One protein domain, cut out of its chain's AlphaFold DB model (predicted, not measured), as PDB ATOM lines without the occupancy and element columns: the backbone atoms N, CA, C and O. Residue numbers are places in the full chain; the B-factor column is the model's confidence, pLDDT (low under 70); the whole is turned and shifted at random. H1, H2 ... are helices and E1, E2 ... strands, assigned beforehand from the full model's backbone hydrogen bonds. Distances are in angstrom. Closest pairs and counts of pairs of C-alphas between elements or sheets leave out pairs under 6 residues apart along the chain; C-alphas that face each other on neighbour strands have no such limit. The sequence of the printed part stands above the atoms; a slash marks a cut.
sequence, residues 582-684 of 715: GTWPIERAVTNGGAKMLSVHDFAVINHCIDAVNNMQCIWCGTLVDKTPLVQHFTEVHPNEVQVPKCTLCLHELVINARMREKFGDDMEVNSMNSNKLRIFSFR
ATOM      1  N   GLY A 582     200.401 188.985 215.667       48.31
ATOM      2  CA  GLY A 582     198.933 189.009 215.736       48.31
ATOM      3  C   GLY A 582     198.287 189.844 216.862       48.31
ATOM      4  O   GLY A 582     197.073 189.747 217.044       48.31
ATOM      5  N   THR A 583     199.034 190.661 217.621       47.94
ATOM      6  CA  THR A 583     198.446 191.691 218.518       47.94
ATOM      7  C   THR A 583     198.689 193.126 218.038       47.94
ATOM      8  O   THR A 583     198.084 194.046 218.586       47.94
ATOM      9  N   TRP A 584     199.523 193.340 217.016       52.56
ATOM     10  CA  TRP A 584     199.659 194.646 216.365       52.56
ATOM     11  C   TRP A 584     198.368 194.981 215.587       52.56
ATOM     12  O   TRP A 584     198.005 194.232 214.677       52.56
ATOM     13  N   PRO A 585     197.606 196.028 215.960       49.31
ATOM     14  CA  PRO A 585     196.241 196.205 215.478       49.31
ATOM     15  C   PRO A 585     196.202 197.006 214.170       49.31
ATOM     16  O   PRO A 585     195.840 198.182 214.172       49.31
ATOM     17  N   ILE A 586     196.521 196.332 213.060       50.69
ATOM     18  CA  ILE A 586     196.560 196.879 211.686       50.69
ATOM     19  C   ILE A 586     195.323 197.746 211.357       50.69
ATOM     20  O   ILE A 586     195.446 198.768 210.690       50.69
ATOM     21  N   GLU A 587     194.144 197.393 211.879       44.59
ATOM     22  CA  GLU A 587     192.871 198.078 211.609       44.59
ATOM     23  C   GLU A 587     192.551 199.297 212.508       44.59
ATOM     24  O   GLU A 587     191.619 200.035 212.198       44.59
ATOM     25  N   ARG A 588     193.231 199.523 213.648       43.06
ATOM     26  CA  ARG A 588     192.684 200.411 214.712       43.06
ATOM     27  C   ARG A 588     193.212 201.841 214.799       43.06
ATOM     28  O   ARG A 588     192.654 202.613 215.571       43.06
ATOM     29  N   ALA A 589     194.244 202.225 214.052       44.81
ATOM     30  CA  ALA A 589     194.747 203.606 214.119       44.81
ATOM     31  C   ALA A 589     193.805 204.634 213.456       44.81
ATOM     32  O   ALA A 589     193.825 205.807 213.814       44.81
ATOM     33  N   VAL A 590     192.965 204.199 212.510       48.56
ATOM     34  CA  VAL A 590     192.251 205.094 211.583       48.56
ATOM     35  C   VAL A 590     191.118 205.895 212.245       48.56
ATOM     36  O   VAL A 590     190.824 207.002 211.806       48.56
ATOM     37  N   THR A 591     190.476 205.386 213.300       45.62
ATOM     38  CA  THR A 591     189.172 205.924 213.750       45.62
ATOM     39  C   THR A 591     189.231 207.165 214.645       45.62
ATOM     40  O   THR A 591     188.193 207.784 214.846       45.62
ATOM     41  N   ASN A 592     190.394 207.527 215.203       44.22
ATOM     42  CA  ASN A 592     190.509 208.560 216.253       44.22
ATOM     43  C   ASN A 592     191.559 209.657 215.958       44.22
ATOM     44  O   ASN A 592     192.021 210.319 216.884       44.22
ATOM     45  N   GLY A 593     191.978 209.840 214.699       54.66
ATOM     46  CA  GLY A 593     192.891 210.932 214.309       54.66
ATOM     47  C   GLY A 593     194.311 210.864 214.898       54.66
ATOM     48  O   GLY A 593     195.021 211.865 214.891       54.66
ATOM     49  N   GLY A 594     194.725 209.708 215.425       59.50
ATOM     50  CA  GLY A 594     196.092 209.473 215.891       59.50
ATOM     51  C   GLY A 594     197.034 209.045 214.764       59.50
ATOM     52  O   GLY A 594     196.589 208.622 213.697       59.50
ATOM     53  N   ALA A 595     198.343 209.106 215.025       66.25
ATOM     54  CA  ALA A 595     199.381 208.653 214.099       66.25
ATOM     55  C   ALA A 595     199.118 207.219 213.592       66.25
ATOM     56  O   ALA A 595     198.830 206.300 214.370       66.25
ATOM     57  N   LYS A 596     199.251 207.018 212.278       80.44
ATOM     58  CA  LYS A 596     199.078 205.726 211.602       80.44
ATOM     59  C   LYS A 596     200.133 204.735 212.109       80.44
ATOM     60  O   LYS A 596     201.271 205.112 212.350       80.44
ATOM     61  N   MET A 597     199.813 203.449 212.245       78.75
ATOM     62  CA  MET A 597     200.843 202.460 212.600       78.75
ATOM     63  C   MET A 597     201.797 202.201 211.418       78.75
ATOM     64  O   MET A 597     201.322 202.028 210.295       78.75
ATOM     65  N   LEU A 598     203.115 202.139 211.671       85.62
ATOM     66  CA  LEU A 598     204.144 201.927 210.637       85.62
ATOM     67  C   LEU A 598     203.849 200.678 209.797       85.62
ATOM     68  O   LEU A 598     203.860 199.556 210.301       85.62
ATOM     69  N   SER A 599     203.633 200.876 208.503       87.56
ATOM     70  CA  SER A 599     203.251 199.830 207.567       87.56
ATOM     71  C   SER A 599     204.370 199.506 206.575       87.56
ATOM     72  O   SER A 599     205.232 200.329 206.273       87.56
ATOM     73  N   VAL A 600     204.262 198.334 205.949       87.81
ATOM     74  CA  VAL A 600     205.000 197.927 204.736       87.81
ATOM     75  C   VAL A 600     204.686 198.791 203.493       87.81
ATOM     76  O   VAL A 600     205.123 198.478 202.391       87.81
ATOM     77  N   HIS A 601     203.892 199.856 203.656       88.12
ATOM     78  CA  HIS A 601     203.592 200.883 202.653       88.12
ATOM     79  C   HIS A 601     204.238 202.250 202.956       88.12
ATOM     80  O   HIS A 601     204.064 203.173 202.167       88.12
ATOM     81  N   ASP A 602     204.943 202.403 204.083       89.69
ATOM     82  CA  ASP A 602     205.549 203.683 204.496       89.69
ATOM     83  C   ASP A 602     207.059 203.746 204.192       89.69
ATOM     84  O   ASP A 602     207.658 204.820 204.128       89.69
ATOM     85  N   PHE A 603     207.667 202.592 203.906       92.56
ATOM     86  CA  PHE A 603     209.022 202.467 203.376       92.56
ATOM     87  C   PHE A 603     209.062 201.477 202.202       92.56
ATOM     88  O   PHE A 603     208.340 200.483 202.193       92.56
ATOM     89  N   ALA A 604     209.927 201.746 201.225       91.69
ATOM     90  CA  ALA A 604     210.222 200.862 200.100       91.69
ATOM     91  C   ALA A 604     211.504 200.059 200.365       91.69
ATOM     92  O   ALA A 604     212.390 200.512 201.096       91.69
ATOM     93  N   VAL A 605     211.635 198.882 199.747       92.25
ATOM     94  CA  VAL A 605     212.847 198.050 199.808       92.25
ATOM     95  C   VAL A 605     213.625 198.217 198.505       92.25
ATOM     96  O   VAL A 605     213.213 197.724 197.465       92.25
ATOM     97  N   ILE A 606     214.782 198.877 198.557       89.94
ATOM     98  CA  ILE A 606     215.668 199.049 197.392       89.94
ATOM     99  C   ILE A 606     216.515 197.794 197.150       89.94
ATOM    100  O   ILE A 606     216.866 197.485 196.013       89.94
ATOM    101  N   ASN A 607     216.876 197.069 198.214       83.25
ATOM    102  CA  ASN A 607     217.755 195.910 198.112       83.25
ATOM    103  C   ASN A 607     217.268 194.744 198.986       83.25
ATOM    104  O   ASN A 607     217.120 194.862 200.206       83.25
ATOM    105  N   HIS A 608     217.055 193.588 198.351       77.00
ATOM    106  CA  HIS A 608     216.641 192.355 199.024       77.00
ATOM    107  C   HIS A 608     217.771 191.684 199.824       77.00
ATOM    108  O   HIS A 608     217.493 190.770 200.603       77.00
ATOM    109  N   CYS A 609     219.034 192.086 199.628       75.56
ATOM    110  CA  CYS A 609     220.142 191.639 200.469       75.56
ATOM    111  C   CYS A 609     219.864 192.013 201.931       75.56
ATOM    112  O   CYS A 609     219.345 193.096 202.207       75.56
ATOM    113  N   ILE A 610     220.185 191.126 202.877       69.12
ATOM    114  CA  ILE A 610     219.926 191.389 204.297       69.12
ATOM    115  C   ILE A 610     220.910 192.432 204.838       69.12
ATOM    116  O   ILE A 610     220.462 193.342 205.542       69.12
ATOM    117  N   ASP A 611     222.181 192.316 204.436       70.06
ATOM    118  CA  ASP A 611     223.360 192.900 205.094       70.06
ATOM    119  C   ASP A 611     224.022 194.056 204.322       70.06
ATOM    120  O   ASP A 611     225.031 194.604 204.760       70.06
ATOM    121  N   ALA A 612     223.481 194.429 203.159       75.88
ATOM    122  CA  ALA A 612     223.895 195.660 202.488       75.88
ATOM    123  C   ALA A 612     223.462 196.900 203.306       75.88
ATOM    124  O   ALA A 612     222.619 196.798 204.193       75.88
ATOM    125  N   VAL A 613     224.056 198.057 203.024       77.38
ATOM    126  CA  VAL A 613     223.795 199.322 203.737       77.38
ATOM    127  C   VAL A 613     222.761 200.139 202.962       77.38
ATOM    128  O   VAL A 613     222.813 200.179 201.732       77.38
ATOM    129  N   ASN A 614     221.866 200.832 203.672       80.62
ATOM    130  CA  ASN A 614     220.830 201.713 203.116       80.62
ATOM    131  C   ASN A 614     219.818 200.990 202.199       80.62
ATOM    132  O   ASN A 614     219.403 201.499 201.158       80.62
ATOM    133  N   ASN A 615     219.400 199.784 202.600       86.56
ATOM    134  CA  ASN A 615     218.533 198.903 201.799       86.56
ATOM    135  C   ASN A 615     217.064 199.331 201.694       86.56
ATOM    136  O   ASN A 615     216.315 198.714 200.933       86.56
ATOM    137  N   MET A 616     216.623 200.301 202.493       91.56
ATOM    138  CA  MET A 616     215.239 200.767 202.527       91.56
ATOM    139  C   MET A 616     215.192 202.279 202.347       91.56
ATOM    140  O   MET A 616     216.156 202.981 202.643       91.56
ATOM    141  N   GLN A 617     214.058 202.780 201.878       93.44
ATOM    142  CA  GLN A 617     213.819 204.203 201.679       93.44
ATOM    143  C   GLN A 617     212.505 204.592 202.340       93.44
ATOM    144  O   GLN A 617     211.480 203.968 202.067       93.44
ATOM    145  N   CYS A 618     212.513 205.622 203.184       93.88
ATOM    146  CA  CYS A 618     211.270 206.227 203.649       93.88
ATOM    147  C   CYS A 618     210.547 206.839 202.444       93.88
ATOM    148  O   CYS A 618     211.120 207.671 201.737       93.88
ATOM    149  N   ILE A 619     209.302 206.428 202.192       93.19
ATOM    150  CA  ILE A 619     208.553 206.858 200.998       93.19
ATOM    151  C   ILE A 619     208.205 208.353 201.072       93.19
ATOM    152  O   ILE A 619     207.986 208.989 200.044       93.19
ATOM    153  N   TRP A 620     208.182 208.928 202.276       91.12
ATOM    154  CA  TRP A 620     207.647 210.265 202.520       91.12
ATOM    155  C   TRP A 620     208.704 211.374 202.428       91.12
ATOM    156  O   TRP A 620     208.440 212.423 201.848       91.12
ATOM    157  N   CYS A 621     209.916 211.142 202.945       93.06
ATOM    158  CA  CYS A 621     211.041 212.083 202.835       93.06
ATOM    159  C   CYS A 621     212.131 211.641 201.839       93.06
ATOM    160  O   CYS A 621     213.060 212.399 201.561       93.06
ATOM    161  N   GLY A 622     212.054 210.418 201.302       92.69
ATOM    162  CA  GLY A 622     213.025 209.872 200.351       92.69
ATOM    163  C   GLY A 622     214.386 209.497 200.953       92.69
ATOM    164  O   GLY A 622     215.256 209.028 200.216       92.69
ATOM    165  N   THR A 623     214.596 209.677 202.261       93.50
ATOM    166  CA  THR A 623     215.837 209.294 202.949       93.50
ATOM    167  C   THR A 623     216.052 207.782 202.896       93.50
ATOM    168  O   THR A 623     215.120 207.003 203.099       93.50
ATOM    169  N   LEU A 624     217.296 207.372 202.633       93.00
ATOM    170  CA  LEU A 624     217.714 205.974 202.708       93.00
ATOM    171  C   LEU A 624     218.034 205.605 204.160       93.00
ATOM    172  O   LEU A 624     218.702 206.372 204.853       93.00
ATOM    173  N   VAL A 625     217.549 204.452 204.616       91.94
ATOM    174  CA  VAL A 625     217.588 204.048 206.026       91.94
ATOM    175  C   VAL A 625     217.901 202.556 206.152       91.94
ATOM    176  O   VAL A 625     217.381 201.719 205.411       91.94
ATOM    177  N   ASP A 626     218.739 202.213 207.126       86.88
ATOM    178  CA  ASP A 626     219.038 200.830 207.492       86.88
ATOM    179  C   ASP A 626     218.033 200.221 208.475       86.88
ATOM    180  O   ASP A 626     217.302 200.907 209.187       86.88
ATOM    181  N   LYS A 627     218.057 198.887 208.574       80.25
ATOM    182  CA  LYS A 627     217.212 198.092 209.484       80.25
ATOM    183  C   LYS A 627     217.260 198.561 210.945       80.25
ATOM    184  O   LYS A 627     216.243 198.492 211.627       80.25
ATOM    185  N   THR A 628     218.421 199.010 211.421       80.62
ATOM    186  CA  THR A 628     218.612 199.482 212.801       80.62
ATOM    187  C   THR A 628     218.055 200.902 213.013       80.62
ATOM    188  O   THR A 628     217.173 201.049 213.858       80.62
ATOM    189  N   PRO A 629     218.467 201.937 212.247       87.94
ATOM    190  CA  PRO A 629     217.914 203.287 212.383       87.94
ATOM    191  C   PRO A 629     216.474 203.460 211.866       87.94
ATOM    192  O   PRO A 629     215.921 204.534 212.061       87.94
ATOM    193  N   LEU A 630     215.826 202.453 211.255       87.44
ATOM    194  CA  LEU A 630     214.437 202.573 210.772       87.44
ATOM    195  C   LEU A 630     213.469 203.060 211.863       87.44
ATOM    196  O   LEU A 630     212.619 203.907 211.601       87.44
ATOM    197  N   VAL A 631     213.628 202.567 213.098       87.19
ATOM    198  CA  VAL A 631     212.816 203.004 214.248       87.19
ATOM    199  C   VAL A 631     213.074 204.466 214.581       87.19
ATOM    200  O   VAL A 631     212.131 205.238 214.739       87.19
ATOM    201  N   GLN A 632     214.351 204.833 214.673       90.06
ATOM    202  CA  GLN A 632     214.792 206.179 215.012       90.06
ATOM    203  C   GLN A 632     214.293 207.187 213.971       90.06
ATOM    204  O   GLN A 632     213.637 208.155 214.331       90.06
ATOM    205  N   HIS A 633     214.477 206.889 212.684       93.38
ATOM    206  CA  HIS A 633     214.050 207.738 211.577       93.38
ATOM    207  C   HIS A 633     212.557 208.093 211.630       93.38
ATOM    208  O   HIS A 633     212.213 209.271 211.616       93.38
ATOM    209  N   PHE A 634     211.662 207.105 211.732       91.38
ATOM    210  CA  PHE A 634     210.225 207.397 211.803       91.38
ATOM    211  C   PHE A 634     209.815 208.073 213.122       91.38
ATOM    212  O   PHE A 634     208.870 208.855 213.125       91.38
ATOM    213  N   THR A 635     210.542 207.834 214.220       88.94
ATOM    214  CA  THR A 635     210.275 208.478 215.520       88.94
ATOM    215  C   THR A 635     210.757 209.935 215.568       88.94
ATOM    216  O   THR A 635     210.127 210.757 216.219       88.94
ATOM    217  N   GLU A 636     211.851 210.276 214.884       91.69
ATOM    218  CA  GLU A 636     212.433 211.628 214.876       91.69
ATOM    219  C   GLU A 636     211.883 212.508 213.745       91.69
ATOM    220  O   GLU A 636     211.638 213.695 213.953       91.69
ATOM    221  N   VAL A 637     211.679 211.943 212.550       93.06
ATOM    222  CA  VAL A 637     211.300 212.697 211.339       93.06
ATOM    223  C   VAL A 637     209.786 212.700 211.104       93.06
ATOM    224  O   VAL A 637     209.260 213.680 210.583       93.06
ATOM    225  N   HIS A 638     209.074 211.647 211.525       89.94
ATOM    226  CA  HIS A 638     207.640 211.449 211.259       89.94
ATOM    227  C   HIS A 638     206.762 211.151 212.512       89.94
ATOM    228  O   HIS A 638     205.781 210.407 212.398       89.94
ATOM    229  N   PRO A 639     207.032 211.721 213.714       85.81
ATOM    230  CA  PRO A 639     206.392 211.307 214.978       85.81
ATOM    231  C   PRO A 639     204.869 211.487 215.030       85.81
ATOM    232  O   PRO A 639     204.167 210.688 215.649       85.81
ATOM    233  N   ASN A 640     204.350 212.543 214.398       85.25
ATOM    234  CA  ASN A 640     202.918 212.874 214.410       85.25
ATOM    235  C   ASN A 640     202.109 212.017 213.426       85.25
ATOM    236  O   ASN A 640     200.882 211.982 213.481       85.25
ATOM    237  N   GLU A 641     202.803 211.359 212.505       84.69
ATOM    238  CA  GLU A 641     202.234 210.722 211.327       84.69
ATOM    239  C   GLU A 641     202.361 209.190 211.414       84.69
ATOM    240  O   GLU A 641     201.433 208.482 211.016       84.69
ATOM    241  N   VAL A 642     203.463 208.680 211.993       85.81
ATOM    242  CA  VAL A 642     203.727 207.245 212.194       85.81
ATOM    243  C   VAL A 642     203.978 206.874 213.656       85.81
ATOM    244  O   VAL A 642     204.945 207.311 214.276       85.81
ATOM    245  N   GLN A 643     203.205 205.917 214.171       83.50
ATOM    246  CA  GLN A 643     203.546 205.166 215.374       83.50
ATOM    247  C   GLN A 643     204.344 203.896 215.031       83.50
ATOM    248  O   GLN A 643     203.852 202.960 214.396       83.50
ATOM    249  N   VAL A 644     205.590 203.858 215.498       83.44
ATOM    250  CA  VAL A 644     206.574 202.795 215.240       83.44
ATOM    251  C   VAL A 644     206.436 201.633 216.246       83.44
ATOM    252  O   VAL A 644     206.138 201.876 217.421       83.44
ATOM    253  N   PRO A 645     206.684 200.361 215.864       78.38
ATOM    254  CA  PRO A 645     206.717 199.266 216.826       78.38
ATOM    255  C   PRO A 645     207.883 199.424 217.810       78.38
ATOM    256  O   PRO A 645     209.045 199.276 217.438       78.38
ATOM    257  N   LYS A 646     207.575 199.619 219.101       73.94
ATOM    258  CA  LYS A 646     208.582 199.623 220.182       73.94
ATOM    259  C   LYS A 646     209.297 198.274 220.375       73.94
ATOM    260  O   LYS A 646     210.265 198.208 221.124       73.94
ATOM    261  N   CYS A 647     208.830 197.197 219.739       75.06
ATOM    262  CA  CYS A 647     209.508 195.906 219.778       75.06
ATOM    263  C   CYS A 647     210.349 195.665 218.520       75.06
ATOM    264  O   CYS A 647     209.853 195.724 217.394       75.06
ATOM    265  N   THR A 648     211.605 195.280 218.736       76.56
ATOM    266  CA  THR A 648     212.545 194.854 217.696       76.56
ATOM    267  C   THR A 648     211.991 193.726 216.828       76.56
ATOM    268  O   THR A 648     212.154 193.776 215.613       76.56
ATOM    269  N   LEU A 649     211.310 192.732 217.405       75.50
ATOM    270  CA  LEU A 649     210.788 191.586 216.656       75.50
ATOM    271  C   LEU A 649     209.583 191.956 215.771       75.50
ATOM    272  O   LEU A 649     209.584 191.543 214.616       75.50
ATOM    273  N   CYS A 650     208.666 192.835 216.211       76.38
ATOM    274  CA  CYS A 650     207.659 193.452 215.315       76.38
ATOM    275  C   CYS A 650     208.314 194.101 214.092       76.38
ATOM    276  O   CYS A 650     207.878 193.918 212.960       76.38
ATOM    277  N   LEU A 651     209.369 194.889 214.324       81.62
ATOM    278  CA  LEU A 651     210.093 195.568 213.253       81.62
ATOM    279  C   LEU A 651     210.756 194.559 212.302       81.62
ATOM    280  O   LEU A 651     210.791 194.779 211.096       81.62
ATOM    281  N   HIS A 652     211.259 193.436 212.828       80.75
ATOM    282  CA  HIS A 652     211.797 192.354 212.006       80.75
ATOM    283  C   HIS A 652     210.700 191.685 211.166       80.75
ATOM    284  O   HIS A 652     210.922 191.510 209.973       80.75
ATOM    285  N   GLU A 653     209.533 191.365 211.738       80.94
ATOM    286  CA  GLU A 653     208.367 190.860 210.990       80.94
ATOM    287  C   GLU A 653     207.986 191.830 209.861       80.94
ATOM    288  O   GLU A 653     207.865 191.424 208.707       80.94
ATOM    289  N   LEU A 654     207.877 193.128 210.162       84.81
ATOM    290  CA  LEU A 654     207.511 194.170 209.202       84.81
ATOM    291  C   LEU A 654     208.527 194.295 208.051       84.81
ATOM    292  O   LEU A 654     208.146 194.281 206.881       84.81
ATOM    293  N   VAL A 655     209.825 194.364 208.364       86.94
ATOM    294  CA  VAL A 655     210.907 194.462 207.365       86.94
ATOM    295  C   VAL A 655     211.053 193.168 206.554       86.94
ATOM    296  O   VAL A 655     211.380 193.224 205.369       86.94
ATOM    297  N   ILE A 656     210.785 191.999 207.150       84.25
ATOM    298  CA  ILE A 656     210.718 190.725 206.424       84.25
ATOM    299  C   ILE A 656     209.530 190.739 205.459       84.25
ATOM    300  O   ILE A 656     209.724 190.445 204.285       84.25
ATOM    301  N   ASN A 657     208.336 191.135 205.905       84.62
ATOM    302  CA  ASN A 657     207.145 191.178 205.057       84.62
ATOM    303  C   ASN A 657     207.301 192.161 203.887       84.62
ATOM    304  O   ASN A 657     207.039 191.772 202.753       84.62
ATOM    305  N   ALA A 658     207.854 193.359 204.111       87.31
ATOM    306  CA  ALA A 658     208.207 194.282 203.027       87.31
ATOM    307  C   ALA A 658     209.205 193.659 202.027       87.31
ATOM    308  O   ALA A 658     208.997 193.722 200.817       87.31
ATOM    309  N   ARG A 659     210.266 192.995 202.514       86.88
ATOM    310  CA  ARG A 659     211.262 192.313 201.662       86.88
ATOM    311  C   ARG A 659     210.686 191.118 200.893       86.88
ATOM    312  O   ARG A 659     211.156 190.847 199.789       86.88
ATOM    313  N   MET A 660     209.710 190.406 201.457       83.38
ATOM    314  CA  MET A 660     209.000 189.310 200.787       83.38
ATOM    315  C   MET A 660     208.067 189.854 199.703       83.38
ATOM    316  O   MET A 660     208.168 189.405 198.564       83.38
ATOM    317  N   ARG A 661     207.248 190.865 200.025       84.75
ATOM    318  CA  ARG A 661     206.366 191.555 199.076       84.75
ATOM    319  C   ARG A 661     207.146 192.088 197.874       84.75
ATOM    320  O   ARG A 661     206.823 191.737 196.748       84.75
ATOM    321  N   GLU A 662     208.223 192.843 198.094       86.69
ATOM    322  CA  GLU A 662     209.038 193.399 197.000       86.69
ATOM    323  C   GLU A 662     209.670 192.304 196.119       86.69
ATOM    324  O   GLU A 662     209.858 192.479 194.919       86.69
ATOM    325  N   LYS A 663     210.013 191.146 196.701       84.50
ATOM    326  CA  LYS A 663     210.680 190.047 195.986       84.50
ATOM    327  C   LYS A 663     209.721 189.121 195.228       84.50
ATOM    328  O   LYS A 663     210.142 188.492 194.257       84.50
ATOM    329  N   PHE A 664     208.484 188.978 195.696       83.62
ATOM    330  CA  PHE A 664     207.538 187.970 195.202       83.62
ATOM    331  C   PHE A 664     206.208 188.543 194.690       83.62
ATOM    332  O   PHE A 664     205.454 187.809 194.065       83.62
ATOM    333  N   GLY A 665     205.923 189.828 194.922       80.25
ATOM    334  CA  GLY A 665     204.661 190.500 194.585       80.25
ATOM    335  C   GLY A 665     203.549 190.320 195.626       80.25
ATOM    336  O   GLY A 665     202.705 191.203 195.762       80.25
ATOM    337  N   ASP A 666     203.580 189.222 196.386       75.31
ATOM    338  CA  ASP A 666     202.511 188.812 197.304       75.31
ATOM    339  C   ASP A 666     202.810 189.131 198.783       75.31
ATOM    340  O   ASP A 666     203.945 189.014 199.261       75.31
ATOM    341  N   ASP A 667     201.760 189.453 199.545       69.94
ATOM    342  CA  ASP A 667     201.819 189.589 201.004       69.94
ATOM    343  C   ASP A 667     201.826 188.217 201.693       69.94
ATOM    344  O   ASP A 667     200.800 187.572 201.890       69.94
ATOM    345  N   MET A 668     203.017 187.778 202.098       64.62
ATOM    346  CA  MET A 668     203.258 186.456 202.697       64.62
ATOM    347  C   MET A 668     202.882 186.338 204.192       64.62
ATOM    348  O   MET A 668     203.151 185.298 204.793       64.62
ATOM    349  N   GLU A 669     202.328 187.400 204.797       67.06
ATOM    350  CA  GLU A 669     201.900 187.524 206.209       67.06
ATOM    351  C   GLU A 669     202.758 186.747 207.236       67.06
ATOM    352  O   GLU A 669     202.259 185.988 208.077       67.06
ATOM    353  N   VAL A 670     204.083 186.930 207.183       65.69
ATOM    354  CA  VAL A 670     205.036 186.239 208.058       65.69
ATOM    355  C   VAL A 670     204.903 186.767 209.486       65.69
ATOM    356  O   VAL A 670     205.516 187.763 209.865       65.69
ATOM    357  N   ASN A 671     204.095 186.060 210.271       59.94
ATOM    358  CA  ASN A 671     203.886 186.269 211.698       59.94
ATOM    359  C   ASN A 671     204.733 185.267 212.502       59.94
ATOM    360  O   ASN A 671     204.565 184.050 212.364       59.94
ATOM    361  N   SER A 672     205.590 185.743 213.408       52.84
ATOM    362  CA  SER A 672     206.440 184.923 214.283       52.84
ATOM    363  C   SER A 672     205.664 184.339 215.477       52.84
ATOM    364  O   SER A 672     206.123 184.364 216.621       52.84
ATOM    365  N   MET A 673     204.453 183.822 215.231       43.81
ATOM    366  CA  MET A 673     203.581 183.232 216.249       43.81
ATOM    367  C   MET A 673     204.147 181.900 216.771       43.81
ATOM    368  O   MET A 673     203.747 180.810 216.358       43.81
ATOM    369  N   ASN A 674     205.011 182.025 217.779       38.91
ATOM    370  CA  ASN A 674     205.803 180.979 218.427       38.91
ATOM    371  C   ASN A 674     206.948 180.448 217.550       38.91
ATOM    372  O   ASN A 674     206.744 179.981 216.430       38.91
ATOM    373  N   SER A 675     208.143 180.388 218.145       39.94
ATOM    374  CA  SER A 675     209.381 179.824 217.579       39.94
ATOM    375  C   SER A 675     209.250 178.405 217.013       39.94
ATOM    376  O   SER A 675     210.083 177.978 216.223       39.94
ATOM    377  N   ASN A 676     208.208 177.672 217.413       36.59
ATOM    378  CA  ASN A 676     208.037 176.257 217.101       36.59
ATOM    379  C   ASN A 676     207.036 176.003 215.953       36.59
ATOM    380  O   ASN A 676     206.912 174.858 215.524       36.59
ATOM    381  N   LYS A 677     206.290 177.020 215.475       37.53
ATOM    382  CA  LYS A 677     205.304 176.885 214.377       37.53
ATOM    383  C   LYS A 677     205.173 178.165 213.537       37.53
ATOM    384  O   LYS A 677     204.155 178.851 213.600       37.53
ATOM    385  N   LEU A 678     206.163 178.420 212.677       38.38
ATOM    386  CA  LEU A 678     206.032 179.355 211.549       38.38
ATOM    387  C   LEU A 678     204.831 178.956 210.672       38.38
ATOM    388  O   LEU A 678     204.908 178.019 209.876       38.38
ATOM    389  N   ARG A 679     203.706 179.667 210.817       36.81
ATOM    390  CA  ARG A 679     202.521 179.503 209.963       36.81
ATOM    391  C   ARG A 679     202.723 180.232 208.636       36.81
ATOM    392  O   ARG A 679     202.091 181.251 208.385       36.81
ATOM    393  N   ILE A 680     203.581 179.685 207.780       38.97
ATOM    394  CA  ILE A 680     203.609 180.065 206.365       38.97
ATOM    395  C   ILE A 680     202.291 179.573 205.754       38.97
ATOM    396  O   ILE A 680     202.121 178.374 205.520       38.97
ATOM    397  N   PHE A 681     201.337 180.480 205.545       29.39
ATOM    398  CA  PHE A 681     200.068 180.156 204.902       29.39
ATOM    399  C   PHE A 681     200.298 179.915 203.404       29.39
ATOM    400  O   PHE A 681     200.233 180.825 202.597       29.39
ATOM    401  N   SER A 682     200.577 178.653 203.062       34.44
ATOM    402  CA  SER A 682     200.418 178.053 201.733       34.44
ATOM    403  C   SER A 682     200.842 178.910 200.527       34.44
ATOM    404  O   SER A 682     199.994 179.575 199.942       34.44
ATOM    405  N   PHE A 683     202.063 178.700 200.005       32.78
ATOM    406  CA  PHE A 683     202.209 178.321 198.586       32.78
ATOM    407  C   PHE A 683     203.557 177.644 198.239       32.78
ATOM    408  O   PHE A 683     204.511 177.654 199.012       32.78
ATOM    409  N   ARG A 684     203.569 176.996 197.062       32.50
ATOM    410  CA  ARG A 684     204.647 176.279 196.332       32.50
ATOM    411  C   ARG A 684     206.034 176.093 196.993       32.50
ATOM    412  O   ARG A 684     206.875 176.989 197.026       32.50
TER     413      ARG A 684
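AT A GLANCE: This is residues 582 to 684 of the 715 residues of an uncharacterized protein of Diploscapter pachys (UniProt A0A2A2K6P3). Little regular structure: a small strand hairpin, E1 and E2, has H2 packed by residues 655 to 663 beside E1 and the short H1 near E2, and loops make up most of the rest. Long stretches with no named element, residues 582 to 602 and 665 to 684, make the two ends. The printed part has 103 residues, 31 of them in named elements, in the order E1, E2, H1, H2; the sheet is antiparallel and the class mostly helix. The whole is compact, radius of gyration of the C-alphas 14.0 A, spanning 39 by 34 by 23 A.

IN THESE COORDINATES: E1, residues 603 to 605, begins at C-alpha (209.022, 202.467, 203.376). E2 is residues 616 to 618 and H1 residues 630 to 637. H2, residues 648 to 664, is 24.1 A long and ends at C-alpha (207.538, 187.970, 195.202).

HOW THE PARTS SIT: In the hairpin E1 and E2, N 604 and O 617 are within hydrogen-bond range, 2.8 A. The closest C-alphas of E1 and H2, Val 605 and Arg 659, are 6.2 A apart. H1 and H2 are close but not clearly touching, about perpendicular at 79 degrees; their closest C-alphas, Val 631 and Leu 651, are 8.0 A apart. In H1 and H2 every O i to N i+4 pair is within hydrogen-bond range.

THE WHOLE: The printed part has no cut. The link E2 to H1 is long. The pLDDT is under 70 at residues 582 to 595, 610 and 667 to 684.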